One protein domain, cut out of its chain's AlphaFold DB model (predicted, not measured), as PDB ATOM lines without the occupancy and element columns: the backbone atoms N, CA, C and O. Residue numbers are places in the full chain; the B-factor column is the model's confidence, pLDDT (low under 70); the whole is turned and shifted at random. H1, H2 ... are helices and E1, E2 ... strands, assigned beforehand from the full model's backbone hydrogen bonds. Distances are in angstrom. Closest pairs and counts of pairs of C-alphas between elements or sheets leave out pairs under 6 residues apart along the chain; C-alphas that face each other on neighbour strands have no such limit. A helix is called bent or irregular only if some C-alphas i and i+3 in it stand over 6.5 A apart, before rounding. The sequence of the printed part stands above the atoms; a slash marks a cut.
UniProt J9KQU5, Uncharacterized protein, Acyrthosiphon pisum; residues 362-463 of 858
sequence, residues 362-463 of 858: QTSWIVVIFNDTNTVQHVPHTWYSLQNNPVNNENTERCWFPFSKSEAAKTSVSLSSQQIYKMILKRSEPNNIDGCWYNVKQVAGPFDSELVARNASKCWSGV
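This is residues 362 to 463 of the 858 residues of an uncharacterized protein of Acyrthosiphon pisum (UniProt J9KQU5). One strongly twisted antiparallel sheet of five strands folds back on itself, with the long, bent strand E5 as the hinge between the leaves E2 E1 and E4 E3. H2 packs on the E2 E1 leaf, H1 sits by E2 and the last residue of E4, and the tip of the E3 and E4 hairpin, residues 389 to 394, sticks out. The printed part has 102 residues, with five named strands and two named helices in the order E1 E2 E3 E4 H1 E5 H2; the class is mixed, helices and strands. The sheet's order is E2 E1 E5 E4 E3. The whole is compact, with a radius of gyration of the C-alphas of 13.6 A and spans of 37 by 31 by 28 A.

E1, residues 365 to 370, and E2, residues 376 to 380, form a hairpin, with N 368 and O 377 at 2.9 A. E3, residues 384 to 388, and E4, residues 395 to 402, form another, with N 387 and O 396 at 2.9 A. E5, residues 435 to 447, bends by 98 degrees at residue 443, and its pairing is staggered: residues 435 to 439 pair with E4, N 438 and O 399 at 2.8 A, and residues 440 to 447 with E1, N 367 and O 444 at 2.8 A. In this folded sheet, one sheet bent back into two leaves that face each other, E2 E1 face E4 E3 with 16 pairs of C-alphas within 11 A. H1, residues 417 to 426, is on the sheet at a height of 8.5 A; its closest C-alphas to E2 are those of Ile 424 and Val 379, 6.2 A apart. H2, residues 450 to 460, is on the sheet at a height of 7.7 A, over E1; the closest C-alphas of H2 and E2 are those of Arg 454 and His 378, 5.4 A apart. H1 and H2 are close but not clearly touching, Leu 425 to Glu 450 at 7.6 A between C-alphas. In H1 and H2 every O i to N i+4 pair is within hydrogen-bond range.

E1 begins at C-alpha 365, (107.342, 31.915, 287.842), and is 15.7 A long; E2 is 13.7 A, E3 13.2 A and E4 22.9 A. H1 measures 14.0 A. E5 runs 23.3 A from C-alpha 435 at (89.028, 33.014, 289.491). H2 measures 15.1 A and ends at C-alpha 460, (108.773, 33.547, 302.621).

The two C-alphas farthest apart are those of Val 391 and Gln 418, 40.2 A. The printed part has no cut. The link from E4 to H1, residues 403 to 416, is long. The mean pLDDT of the printed part is 78.1; residues 362 to 363, 387 to 395, 405 to 414 and 462 to 463 are under 70.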
ATOM      1  N   GLN A 362     108.783  30.797 277.425       52.16
ATOM      2  CA  GLN A 362     109.382  30.668 278.759       52.16
ATOM      3  C   GLN A 362     108.756  31.663 279.750       52.16
ATOM      4  O   GLN A 362     109.399  32.577 280.257       52.16
ATOM      5  N   THR A 363     107.467  31.478 280.033       59.38
ATOM      6  CA  THR A 363     106.749  32.211 281.076       59.38
ATOM      7  C   THR A 363     107.355  31.849 282.429       59.38
ATOM      8  O   THR A 363     107.236  30.723 282.919       59.38
ATOM      9  N   SER A 364     108.073  32.795 283.025       82.12
ATOM     10  CA  SER A 364     108.699  32.612 284.331       82.12
ATOM     11  C   SER A 364     107.660  32.425 285.441       82.12
ATOM     12  O   SER A 364     106.467  32.670 285.263       82.12
ATOM     13  N   TRP A 365     108.123  32.026 286.616       87.75
ATOM     14  CA  TRP A 365     107.342  31.915 287.842       87.75
ATOM     15  C   TRP A 365     107.733  33.040 288.798       87.75
ATOM     16  O   TRP A 365     108.919  33.333 288.942       87.75
ATOM     17  N   ILE A 366     106.763  33.639 289.479       89.81
ATOM     18  CA  ILE A 366     107.007  34.635 290.531       89.81
ATOM     19  C   ILE A 366     106.407  34.164 291.856       89.81
ATOM     20  O   ILE A 366     105.581  33.249 291.892       89.81
ATOM     21  N   VAL A 367     106.829  34.793 292.949       89.50
ATOM     22  CA  VAL A 367     106.216  34.656 294.270       89.50
ATOM     23  C   VAL A 367     105.540  35.970 294.619       89.50
ATOM     24  O   VAL A 367     106.191  37.017 294.633       89.50
ATOM     25  N   VAL A 368     104.248  35.893 294.917       89.75
ATOM     26  CA  VAL A 368     103.404  37.024 295.305       89.75
ATOM     27  C   VAL A 368     102.860  36.832 296.716       89.75
ATOM     28  O   VAL A 368     102.683  35.702 297.179       89.75
ATOM     29  N   ILE A 369     102.569  37.941 297.384       89.00
ATOM     30  CA  ILE A 369     101.789  37.997 298.621       89.00
ATOM     31  C   ILE A 369     100.464  38.668 298.298       89.00
ATOM     32  O   ILE A 369     100.456  39.713 297.659       89.00
ATOM     33  N   PHE A 370      99.357  38.079 298.732       87.00
ATOM     34  CA  PHE A 370      98.030  38.674 298.596       87.00
ATOM     35  C   PHE A 370      97.823  39.685 299.724       87.00
ATOM     36  O   PHE A 370      97.888  39.314 300.897       87.00
ATOM     37  N   ASN A 371      97.598  40.957 299.387       86.12
ATOM     38  CA  ASN A 371      97.662  42.050 300.367       86.12
ATOM     39  C   ASN A 371      96.547  41.944 301.423       86.12
ATOM     40  O   ASN A 371      96.779  42.217 302.598       86.12
ATOM     41  N   ASP A 372      95.368  41.465 301.019       80.31
ATOM     42  CA  ASP A 372      94.183  41.350 301.879       80.31
ATOM     43  C   ASP A 372      94.267  40.184 302.889       80.31
ATOM     44  O   ASP A 372      93.540  40.158 303.882       80.31
ATOM     45  N   THR A 373      95.135  39.195 302.640       81.06
ATOM     46  CA  THR A 373      95.215  37.936 303.413       81.06
ATOM     47  C   THR A 373      96.609  37.638 303.977       81.06
ATOM     48  O   THR A 373      96.753  36.723 304.787       81.06
ATOM     49  N   ASN A 374      97.640  38.359 303.526       81.56
ATOM     50  CA  ASN A 374      99.066  38.065 303.719       81.56
ATOM     51  C   ASN A 374      99.504  36.642 303.301       81.56
ATOM     52  O   ASN A 374     100.575  36.174 303.695       81.56
ATOM     53  N   THR A 375      98.722  35.929 302.481       82.81
ATOM     54  CA  THR A 375      99.109  34.591 302.006       82.81
ATOM     55  C   THR A 375     100.150  34.684 300.895       82.81
ATOM     56  O   THR A 375      99.907  35.333 299.878       82.81
ATOM     57  N   VAL A 376     101.280  33.993 301.062       87.25
ATOM     58  CA  VAL A 376     102.330  33.871 300.040       87.25
ATOM     59  C   VAL A 376     102.019  32.712 299.092       87.25
ATOM     60  O   VAL A 376     101.705  31.611 299.545       87.25
ATOM     61  N   GLN A 377     102.169  32.920 297.784       90.12
ATOM     62  CA  GLN A 377     101.939  31.891 296.768       90.12
ATOM     63  C   GLN A 377     102.891  32.064 295.572       90.12
ATOM     64  O   GLN A 377     103.249  33.175 295.195       90.12
ATOM     65  N   HIS A 378     103.299  30.951 294.958       91.56
ATOM     66  CA  HIS A 378     103.991  30.951 293.665       91.56
ATOM     67  C   HIS A 378     102.969  30.857 292.525       91.56
ATOM     68  O   HIS A 378     102.041  30.046 292.590       91.56
ATOM     69  N   VAL A 379     103.142  31.658 291.476       89.94
ATOM     70  CA  VAL A 379     102.228  31.733 290.324       89.94
ATOM     71  C   VAL A 379     103.009  31.840 289.007       89.94
ATOM     72  O   VAL A 379     104.171  32.261 289.015       89.94
ATOM     73  N   PRO A 380     102.410  31.466 287.861       90.25
ATOM     74  CA  PRO A 380     102.930  31.842 286.549       90.25
ATOM     75  C   PRO A 380     102.963  33.371 286.405       90.25
ATOM     76  O   PRO A 380     102.021  34.049 286.804       90.25
ATOM     77  N   HIS A 381     103.997  33.927 285.773       84.50
ATOM     78  CA  HIS A 381     104.087  35.369 285.502       84.50
ATOM     79  C   HIS A 381     102.948  35.865 284.586       84.50
ATOM     80  O   HIS A 381     102.571  37.029 284.645       84.50
ATOM     81  N   THR A 382     102.335  34.991 283.780       83.12
ATOM     82  CA  THR A 382     101.132  35.318 282.989       83.12
ATOM     83  C   THR A 382      99.882  35.583 283.831       83.12
ATOM     84  O   THR A 382      98.890  36.061 283.295       83.12
ATOM     85  N   TRP A 383      99.902  35.282 285.133       89.81
ATOM     86  CA  TRP A 383      98.819  35.629 286.059       89.81
ATOM     87  C   TRP A 383      99.038  36.991 286.727       89.81
ATOM     88  O   TRP A 383      98.192  37.405 287.506       89.81
ATOM     89  N   TYR A 384     100.145  37.687 286.455       87.50
ATOM     90  CA  TYR A 384     100.513  38.944 287.105       87.50
ATOM     91  C   TYR A 384     100.440  40.125 286.135       87.50
ATOM     92  O   TYR A 384     100.833  40.016 284.973       87.50
ATOM     93  N   SER A 385      99.955  41.263 286.627       82.12
ATOM     94  CA  SER A 385      99.816  42.506 285.876       82.12
ATOM     95  C   SER A 385     100.152  43.705 286.757       82.12
ATOM     96  O   SER A 385      99.684  43.811 287.890       82.12
ATOM     97  N   LEU A 386     100.899  44.653 286.196       80.31
ATOM     98  CA  LEU A 386     101.050  46.001 286.738       80.31
ATOM     99  C   LEU A 386      99.971  46.892 286.118       80.31
ATOM    100  O   LEU A 386      99.897  47.005 284.896       80.31
ATOM    101  N   GLN A 387      99.117  47.492 286.945       68.44
ATOM    102  CA  GLN A 387      98.163  48.514 286.515       68.44
ATOM    103  C   GLN A 387      98.593  49.869 287.081       68.44
ATOM    104  O   GLN A 387      98.362  50.172 288.255       68.44
ATOM    105  N   ASN A 388      99.235  50.675 286.235       58.59
ATOM    106  CA  ASN A 388      99.602  52.055 286.539       58.59
ATOM    107  C   ASN A 388      98.317  52.888 286.659       58.59
ATOM    108  O   ASN A 388      97.545  52.949 285.700       58.59
ATOM    109  N   ASN A 389      98.082  53.537 287.800       55.16
ATOM    110  CA  ASN A 389      96.934  54.426 287.967       55.16
ATOM    111  C   ASN A 389      97.329  55.875 287.599       55.16
ATOM    112  O   ASN A 389      98.055  56.509 288.372       55.16
ATOM    113  N   PRO A 390      96.871  56.429 286.454       49.62
ATOM    114  CA  PRO A 390      97.373  57.700 285.920       49.62
ATOM    115  C   PRO A 390      96.983  58.938 286.742       49.62
ATOM    116  O   PRO A 390      97.439  60.032 286.427       49.62
ATOM    117  N   VAL A 391      96.145  58.788 287.775       50.94
ATOM    118  CA  VAL A 391      95.726  59.888 288.662       50.94
ATOM    119  C   VAL A 391      96.676  60.061 289.857       50.94
ATOM    120  O   VAL A 391      96.899  61.184 290.295       50.94
ATOM    121  N   ASN A 392      97.268  58.967 290.357       52.25
ATOM    122  CA  ASN A 392      98.014  58.953 291.628       52.25
ATOM    123  C   ASN A 392      99.498  58.558 291.486       52.25
ATOM    124  O   ASN A 392     100.218  58.581 292.479       52.25
ATOM    125  N   ASN A 393      99.960  58.132 290.302       53.31
ATOM    126  CA  ASN A 393     101.286  57.519 290.072       53.31
ATOM    127  C   ASN A 393     101.596  56.246 290.896       53.31
ATOM    128  O   ASN A 393     102.689  55.689 290.787       53.31
ATOM    129  N   GLU A 394     100.640  55.724 291.666       57.19
ATOM    130  CA  GLU A 394     100.763  54.422 292.319       57.19
ATOM    131  C   GLU A 394     100.549  53.283 291.309       57.19
ATOM    132  O   GLU A 394      99.506  53.176 290.653       57.19
ATOM    133  N   ASN A 395     101.540  52.396 291.203       65.44
ATOM    134  CA  ASN A 395     101.436  51.176 290.409       65.44
ATOM    135  C   ASN A 395     100.748  50.087 291.236       65.44
ATOM    136  O   ASN A 395     101.326  49.553 292.182       65.44
ATOM    137  N   THR A 396      99.519  49.733 290.864       72.62
ATOM    138  CA  THR A 396      98.786  48.650 291.527       72.62
ATOM    139  C   THR A 396      99.221  47.296 290.966       72.62
ATOM    140  O   THR A 396      98.937  46.942 289.820       72.62
ATOM    141  N   GLU A 397      99.950  46.533 291.780       85.88
ATOM    142  CA  GLU A 397     100.330  45.154 291.480       85.88
ATOM    143  C   GLU A 397      99.124  44.221 291.661       85.88
ATOM    144  O   GLU A 397      98.514  44.173 292.735       85.88
ATOM    145  N   ARG A 398      98.775  43.455 290.622       87.62
ATOM    146  CA  ARG A 398      97.627  42.541 290.644       87.62
ATOM    147  C   ARG A 398      97.981  41.147 290.152       87.62
ATOM    148  O   ARG A 398      98.718  40.986 289.185       87.62
ATOM    149  N   CYS A 399      97.410  40.136 290.803       89.56
ATOM    150  CA  CYS A 399      97.526  38.738 290.397       89.56
ATOM    151  C   CYS A 399      96.145  38.112 290.235       89.56
ATOM    152  O   CYS A 399      95.306  38.207 291.130       89.56
ATOM    153  N   TRP A 400      95.925  37.416 289.127       90.62
ATOM    154  CA  TRP A 400      94.796  36.515 288.979       90.62
ATOM    155  C   TRP A 400      94.997  35.264 289.836       90.62
ATOM    156  O   TRP A 400      96.103  34.717 289.896       90.62
ATOM    157  N   PHE A 401      93.936  34.790 290.489       89.25
ATOM    158  CA  PHE A 401      93.977  33.541 291.243       89.25
ATOM    159  C   PHE A 401      92.636  32.787 291.216       89.25
ATOM    160  O   PHE A 401      91.584  33.432 291.241       89.25
ATOM    161  N   PRO A 402      92.636  31.436 291.187       86.94
ATOM    162  CA  PRO A 402      91.401  30.654 291.177       86.94
ATOM    163  C   PRO A 402      90.678  30.651 292.534       86.94
ATOM    164  O   PRO A 402      91.323  30.546 293.579       86.94
ATOM    165  N   PHE A 403      89.341  30.679 292.522       82.44
ATOM    166  CA  PHE A 403      88.511  30.819 293.727       82.44
ATOM    167  C   PHE A 403      88.720  29.683 294.741       82.44
ATOM    168  O   PHE A 403      88.428  28.508 294.475       82.44
ATOM    169  N   SER A 404      89.178  30.034 295.944       71.31
ATOM    170  CA  SER A 404      89.432  29.067 297.011       71.31
ATOM    171  C   SER A 404      88.149  28.627 297.726       71.31
ATOM    172  O   SER A 404      87.131  29.319 297.741       71.31
ATOM    173  N   LYS A 405      88.195  27.474 298.409       63.31
ATOM    174  CA  LYS A 405      87.077  27.016 299.262       63.31
ATOM    175  C   LYS A 405      86.704  27.996 300.382       63.31
ATOM    176  O   LYS A 405      85.567  27.959 300.840       63.31
ATOM    177  N   SER A 406      87.627  28.856 300.805       60.22
ATOM    178  CA  SER A 406      87.397  29.941 301.771       60.22
ATOM    179  C   SER A 406      86.474  31.041 301.229       60.22
ATOM    180  O   SER A 406      85.835  31.741 302.004       60.22
ATOM    181  N   GLU A 407      86.390  31.185 299.906       61.53
ATOM    182  CA  GLU A 407      85.668  32.263 299.218       61.53
ATOM    183  C   GLU A 407      84.356  31.785 298.578       61.53
ATOM    184  O   GLU A 407      83.578  32.597 298.084       61.53
ATOM    185  N   ALA A 408      84.068  30.482 298.668       56.81
ATOM    186  CA  ALA A 408      82.897  29.797 298.114       56.81
ATOM    187  C   ALA A 408      81.528  30.361 298.556       56.81
ATOM    188  O   ALA A 408      80.499  29.975 298.015       56.81
ATOM    189  N   ALA A 409      81.497  31.269 299.535       56.53
ATOM    190  CA  ALA A 409      80.306  32.030 299.913       56.53
ATOM    191  C   ALA A 409      79.962  33.173 298.929       56.53
ATOM    192  O   ALA A 409      78.915  33.798 299.080       56.53
ATOM    193  N   LYS A 410      80.835  33.475 297.954       56.44
ATOM    194  CA  LYS A 410      80.683  34.578 296.985       56.44
ATOM    195  C   LYS A 410      80.481  34.121 295.531       56.44
ATOM    196  O   LYS A 410      80.151  34.952 294.690       56.44
ATOM    197  N   THR A 411      80.680  32.839 295.219       58.50
ATOM    198  CA  THR A 411      80.681  32.299 293.845       58.50
ATOM    199  C   THR A 411      80.025  30.919 293.770       58.50
ATOM    200  O   THR A 411      80.056  30.144 294.722       58.50
ATOM    201  N   SER A 412      79.463  30.567 292.609       56.94
ATOM    202  CA  SER A 412      78.881  29.237 292.344       56.94
ATOM    203  C   SER A 412      79.925  28.143 292.056       56.94
ATOM    204  O   SER A 412      79.579  26.966 291.963       56.94
ATOM    205  N   VAL A 413      81.203  28.516 291.939       62.28
ATOM    206  CA  VAL A 413      82.344  27.634 291.661       62.28
ATOM    207  C   VAL A 413      83.370  27.782 292.784       62.28
ATOM    208  O   VAL A 413      83.761  28.898 293.124       62.28
ATOM    209  N   SER A 414      83.820  26.662 293.361       69.69
ATOM    210  CA  SER A 414      84.887  26.649 294.371       69.69
ATOM    211  C   SER A 414      85.867  25.499 294.150       69.69
ATOM    212  O   SER A 414      85.479  24.350 293.920       69.69
ATOM    213  N   LEU A 415      87.162  25.806 294.219       77.25
ATOM    214  CA  LEU A 415      88.229  24.880 293.853       77.25
ATOM    215  C   LEU A 415      88.973  24.382 295.094       77.25
ATOM    216  O   LEU A 415      89.332  25.137 295.999       77.25
ATOM    217  N   SER A 416      89.225  23.072 295.157       79.94
ATOM    218  CA  SER A 416      90.110  22.511 296.183       79.94
ATOM    219  C   SER A 416      91.568  22.887 295.918       79.94
ATOM    220  O   SER A 416      91.984  23.027 294.768       79.94
ATOM    221  N   SER A 417      92.393  22.937 296.965       76.31
ATOM    222  CA  SER A 417      93.830  23.234 296.852       76.31
ATOM    223  C   SER A 417      94.566  22.306 295.869       76.31
ATOM    224  O   SER A 417      95.538  22.716 295.245       76.31
ATOM    225  N   GLN A 418      94.083  21.070 295.670       76.94
ATOM    226  CA  GLN A 418      94.621  20.138 294.668       76.94
ATOM    227  C   GLN A 418      94.232  20.491 293.222       76.94
ATOM    228  O   GLN A 418      94.981  20.162 292.304       76.94
ATOM    229  N   GLN A 419      93.078  21.128 292.997       80.44
ATOM    230  CA  GLN A 419      92.692  21.673 291.690       80.44
ATOM    231  C   GLN A 419      93.476  22.955 291.401       80.44
ATOM    232  O   GLN A 419      94.094  23.041 290.347       80.44
ATOM    233  N   ILE A 420      93.556  23.876 292.368       83.88
ATOM    234  CA  ILE A 420      94.321  25.128 292.249       83.88
ATOM    235  C   ILE A 420      95.798  24.830 291.938       83.88
ATOM    236  O   ILE A 420      96.330  25.322 290.948       83.88
ATOM    237  N   TYR A 421      96.436  23.919 292.681       80.69
ATOM    238  CA  TYR A 421      97.805  23.464 292.394       80.69
ATOM    239  C   TYR A 421      97.962  22.844 290.990       80.69
ATOM    240  O   TYR A 421      98.973  23.059 290.326       80.69
ATOM    241  N   LYS A 422      96.955  22.111 290.489       82.44
ATOM    242  CA  LYS A 422      96.957  21.594 289.109       82.44
ATOM    243  C   LYS A 422      96.803  22.704 288.063       82.44
ATOM    244  O   LYS A 422      97.390  22.566 286.996       82.44
ATOM    245  N   MET A 423      96.050  23.768 288.340       84.62
ATOM    246  CA  MET A 423      95.898  24.927 287.446       84.62
ATOM    247  C   MET A 423      97.172  25.772 287.399       84.62
ATOM    248  O   MET A 423      97.606  26.137 286.311       84.62
ATOM    249  N   ILE A 424      97.826  25.977 288.549       84.38
ATOM    250  CA  ILE A 424      99.153  26.603 288.656       84.38
ATOM    251  C   ILE A 424     100.167  25.817 287.813       84.38
ATOM    252  O   ILE A 424     100.761  26.383 286.901       84.38
ATOM    253  N   LEU A 425     100.300  24.499 288.033       79.88
ATOM    254  CA  LEU A 425     101.203  23.642 287.245       79.88
ATOM    255  C   LEU A 425     100.894  23.633 285.740       79.88
ATOM    256  O   LEU A 425     101.811  23.496 284.935       79.88
ATOM    257  N   LYS A 426      99.616  23.743 285.358       81.00
ATOM    258  CA  LYS A 426      99.174  23.783 283.955       81.00
ATOM    259  C   LYS A 426      99.226  25.172 283.319       81.00
ATOM    260  O   LYS A 426      99.019  25.251 282.114       81.00
ATOM    261  N   ARG A 427      99.480  26.234 284.095       79.38
ATOM    262  CA  ARG A 427      99.431  27.637 283.649       79.38
ATOM    263  C   ARG A 427      98.103  28.001 282.960       79.38
ATOM    264  O   ARG A 427      98.116  28.667 281.931       79.38
ATOM    265  N   SER A 428      96.970  27.552 283.515       82.06
ATOM    266  CA  SER A 428      95.622  27.895 283.016       82.06
ATOM    267  C   SER A 428      95.480  29.402 282.775       82.06
ATOM    268  O   SER A 428      95.925  30.182 283.612       82.06
ATOM    269  N   GLU A 429      94.867  29.825 281.672       80.31
ATOM    270  CA  GLU A 429      94.754  31.252 281.344       80.31
ATOM    271  C   GLU A 429      93.812  32.002 282.314       80.31
ATOM    272  O   GLU A 429      92.760  31.457 282.675       80.31
ATOM    273  N   PRO A 430      94.163  33.236 282.740       84.25
ATOM    274  CA  PRO A 430      93.303  34.077 283.567       84.25
ATOM    275  C   PRO A 430      91.918  34.291 282.953       84.25
ATOM    276  O   PRO A 430      91.791  34.794 281.839       84.25
ATOM    277  N   ASN A 431      90.868  33.942 283.696       82.12
ATOM    278  CA  ASN A 431      89.481  34.091 283.260       82.12
ATOM    279  C   ASN A 431      88.553  34.438 284.441       82.12
ATOM    280  O   ASN A 431      88.875  34.149 285.590       82.12
ATOM    281  N   ASN A 432      87.389  35.027 284.163       79.19
ATOM    282  CA  ASN A 432      86.451  35.499 285.196       79.19
ATOM    283  C   ASN A 432      85.477  34.411 285.714       79.19
ATOM    284  O   ASN A 432      84.521  34.736 286.415       79.19
ATOM    285  N   ILE A 433      85.670  33.142 285.335       79.06
ATOM    286  CA  ILE A 433      84.794  32.009 285.686       79.06
ATOM    287  C   ILE A 433      85.419  31.193 286.825       79.06
ATOM    288  O   ILE A 433      84.760  30.908 287.824       79.06
ATOM    289  N   ASP A 434      86.700  30.841 286.691       81.69
ATOM    290  CA  ASP A 434      87.428  30.014 287.660       81.69
ATOM    291  C   ASP A 434      88.115  30.823 288.774       81.69
ATOM    292  O   ASP A 434      88.535  30.246 289.780       81.69
ATOM    293  N   GLY A 435      88.267  32.140 288.599       84.69
ATOM    294  CA  GLY A 435      89.028  33.014 289.491       84.69
ATOM    295  C   GLY A 435      88.804  34.504 289.240       84.69
ATOM    296  O   GLY A 435      88.002  34.897 288.394       84.69
ATOM    297  N   CYS A 436      89.538  35.349 289.965       86.75
ATOM    298  CA  CYS A 436      89.509  36.803 289.786       86.75
ATOM    299  C   CYS A 436      90.877  37.451 290.065       86.75
ATOM    300  O   CYS A 436      91.831  36.765 290.434       86.75
ATOM    301  N   TRP A 437      90.982  38.766 289.850       86.31
ATOM    302  CA  TRP A 437      92.198  39.547 290.090       86.31
ATOM    303  C   TRP A 437      92.213  40.141 291.503       86.31
ATOM    304  O   TRP A 437      91.310  40.885 291.879       86.31
ATOM    305  N   TYR A 438      93.277  39.852 292.248       85.75
ATOM    306  CA  TYR A 438      93.526  40.319 293.610       85.75
ATOM    307  C   TYR A 438      94.666  41.338 293.627       85.75
ATOM    308  O   TYR A 438      95.577  41.266 292.799       85.75
ATOM    309  N   ASN A 439      94.658  42.245 294.604       87.75
ATOM    310  CA  ASN A 439      95.791  43.132 294.861       87.75
ATOM    311  C   ASN A 439      96.905  42.339 295.569       87.75
ATOM    312  O   ASN A 439      96.655  41.651 296.564       87.75
ATOM    313  N   VAL A 440      98.134  42.433 295.066       87.88
ATOM    314  CA  VAL A 440      99.278  41.662 295.574       87.88
ATOM    315  C   VAL A 440     100.518  42.530 295.782       87.88
ATOM    316  O   VAL A 440     100.493  43.739 295.562       87.88
ATOM    317  N   LYS A 441     101.617  41.889 296.178       88.44
ATOM    318  CA  LYS A 441     102.983  42.377 296.014       88.44
ATOM    319  C   LYS A 441     103.900  41.239 295.569       88.44
ATOM    320  O   LYS A 441     103.906  40.182 296.204       88.44
ATOM    321  N   GLN A 442     104.680  41.425 294.507       89.25
ATOM    322  CA  GLN A 442     105.744  40.499 294.120       89.25
ATOM    323  C   GLN A 442     106.905  40.599 295.117       89.25
ATOM    324  O   GLN A 442     107.374  41.685 295.454       89.25
ATOM    325  N   VAL A 443     107.385  39.447 295.597       86.38
ATOM    326  CA  VAL A 443     108.441  39.375 296.625       86.38
ATOM    327  C   VAL A 443     109.596  38.431 296.292       86.38
ATOM    328  O   VAL A 443     110.618  38.466 296.977       86.38
ATOM    329  N   ALA A 444     109.473  37.602 295.249       82.81
ATOM    330  CA  ALA A 444     110.602  36.882 294.658       82.81
ATOM    331  C   ALA A 444     110.326  36.476 293.198       82.81
ATOM    332  O   ALA A 444     109.176  36.399 292.763       82.81
ATOM    333  N   GLY A 445     111.391  36.159 292.461       84.88
ATOM    334  CA  GLY A 445     111.353  35.861 291.027       84.88
ATOM    335  C   GLY A 445     111.544  37.114 290.158       84.88
ATOM    336  O   GLY A 445     111.686  38.210 290.707       84.88
ATOM    337  N   PRO A 446     111.554  36.979 288.819       86.00
ATOM    338  CA  PRO A 446     111.203  35.781 288.048       86.00
ATOM    339  C   PRO A 446     112.158  34.586 288.223       86.00
ATOM    340  O   PRO A 446     113.359  34.743 288.415       86.00
ATOM    341  N   PHE A 447     111.602  33.376 288.145       81.75
ATOM    342  CA  PHE A 447     112.309  32.093 288.195       81.75
ATOM    343  C   PHE A 447     111.929  31.211 286.998       81.75
ATOM    344  O   PHE A 447     110.753  31.108 286.657       81.75
ATOM    345  N   ASP A 448     112.874  30.459 286.436       79.56
ATOM    346  CA  ASP A 448     112.593  29.534 285.320       79.56
ATOM    347  C   ASP A 448     111.893  28.228 285.739       79.56
ATOM    348  O   ASP A 448     111.448  27.446 284.899       79.56
ATOM    349  N   SER A 449     111.787  27.960 287.046       81.38
ATOM    350  CA  SER A 449     111.338  26.673 287.584       81.38
ATOM    351  C   SER A 449     110.295  26.828 288.689       81.38
ATOM    352  O   SER A 449     110.549  27.474 289.708       81.38
ATOM    353  N   GLU A 450     109.155  26.147 288.524       86.50
ATOM    354  CA  GLU A 450     108.083  26.060 289.527       86.50
ATOM    355  C   GLU A 450     108.608  25.560 290.873       86.50
ATOM    356  O   GLU A 450     108.251  26.101 291.913       86.50
ATOM    357  N   LEU A 451     109.507  24.572 290.859       82.12
ATOM    358  CA  LEU A 451     110.090  24.004 292.072       82.12
ATOM    359  C   LEU A 451     110.893  25.053 292.856       82.12
ATOM    360  O   LEU A 451     110.842  25.061 294.085       82.12
ATOM    361  N   VAL A 452     111.602  25.947 292.158       82.44
ATOM    362  CA  VAL A 452     112.382  27.027 292.782       82.44
ATOM    363  C   VAL A 452     111.447  28.105 293.327       82.44
ATOM    364  O   VAL A 452     111.552  28.445 294.503       82.44
ATOM    365  N   ALA A 453     110.475  28.564 292.531       86.50
ATOM    366  CA  ALA A 453     109.479  29.542 292.975       86.50
ATOM    367  C   ALA A 453     108.648  29.029 294.163       86.50
ATOM    368  O   ALA A 453     108.431  29.751 295.134       86.50
ATOM    369  N   ARG A 454     108.242  27.754 294.148       87.12
ATOM    370  CA  ARG A 454     107.520  27.118 295.255       87.12
ATOM    371  C   ARG A 454     108.366  27.045 296.517       87.12
ATOM    372  O   ARG A 454     107.858  27.359 297.594       87.12
ATOM    373  N   ASN A 455     109.638  26.668 296.405       83.12
ATOM    374  CA  ASN A 455     110.537  26.640 297.557       83.12
ATOM    375  C   ASN A 455     110.767  28.057 298.112       83.12
ATOM    376  O   ASN A 455     110.649  28.247 299.318       83.12
ATOM    377  N   ALA A 456     110.951  29.065 297.252       83.56
ATOM    378  CA  ALA A 456     111.003  30.467 297.669       83.56
ATOM    379  C   ALA A 456     109.708  30.913 298.380       83.56
ATOM    380  O   ALA A 456     109.785  31.529 299.441       83.56
ATOM    381  N   SER A 457     108.524  30.535 297.872       87.94
ATOM    382  CA  SER A 457     107.240  30.855 298.522       87.94
ATOM    383  C   SER A 457     107.092  30.228 299.914       87.94
ATOM    384  O   SER A 457     106.595  30.894 300.815       87.94
ATOM    385  N   LYS A 458     107.598  29.000 300.128       81.50
ATOM    386  CA  LYS A 458     107.644  28.356 301.456       81.50
ATOM    387  C   LYS A 458     108.568  29.091 302.432       81.50
ATOM    388  O   LYS A 458     108.213  29.271 303.593       81.50
ATOM    389  N   CYS A 459     109.756  29.491 301.969       77.62
ATOM    390  CA  CYS A 459     110.712  30.231 302.792       77.62
ATOM    391  C   CYS A 459     110.139  31.586 303.221       77.62
ATOM    392  O   CYS A 459     110.267  31.957 304.383       77.62
ATOM    393  N   TRP A 460     109.455  32.288 302.311       76.19
ATOM    394  CA  TRP A 460     108.773  33.547 302.621       76.19
ATOM    395  C   TRP A 460     107.568  33.345 303.554       76.19
ATOM    396  O   TRP A 460     107.358  34.146 304.457       76.19
ATOM    397  N   SER A 461     106.796  32.263 303.393       79.00
ATOM    398  CA  SER A 461     105.624  31.992 304.241       79.00
ATOM    399  C   SER A 461     105.963  31.520 305.663       79.00
ATOM    400  O   SER A 461     105.046  31.265 306.437       79.00
ATOM    401  N   GLY A 462     107.244  31.337 306.005       57.47
ATOM    402  CA  GLY A 462     107.691  30.950 307.350       57.47
ATOM    403  C   GLY A 462     107.282  29.540 307.805       57.47
ATOM    404  O   GLY A 462     107.349  29.246 308.996       57.47
ATOM    405  N   VAL A 463     106.851  28.663 306.890       54.88
ATOM    406  CA  VAL A 463     106.328  27.324 307.230       54.88
ATOM    407  C   VAL A 463     107.453  26.288 307.207       54.88
ATOM    408  O   VAL A 463     108.056  26.038 306.160       54.88
TER     409      VAL A 463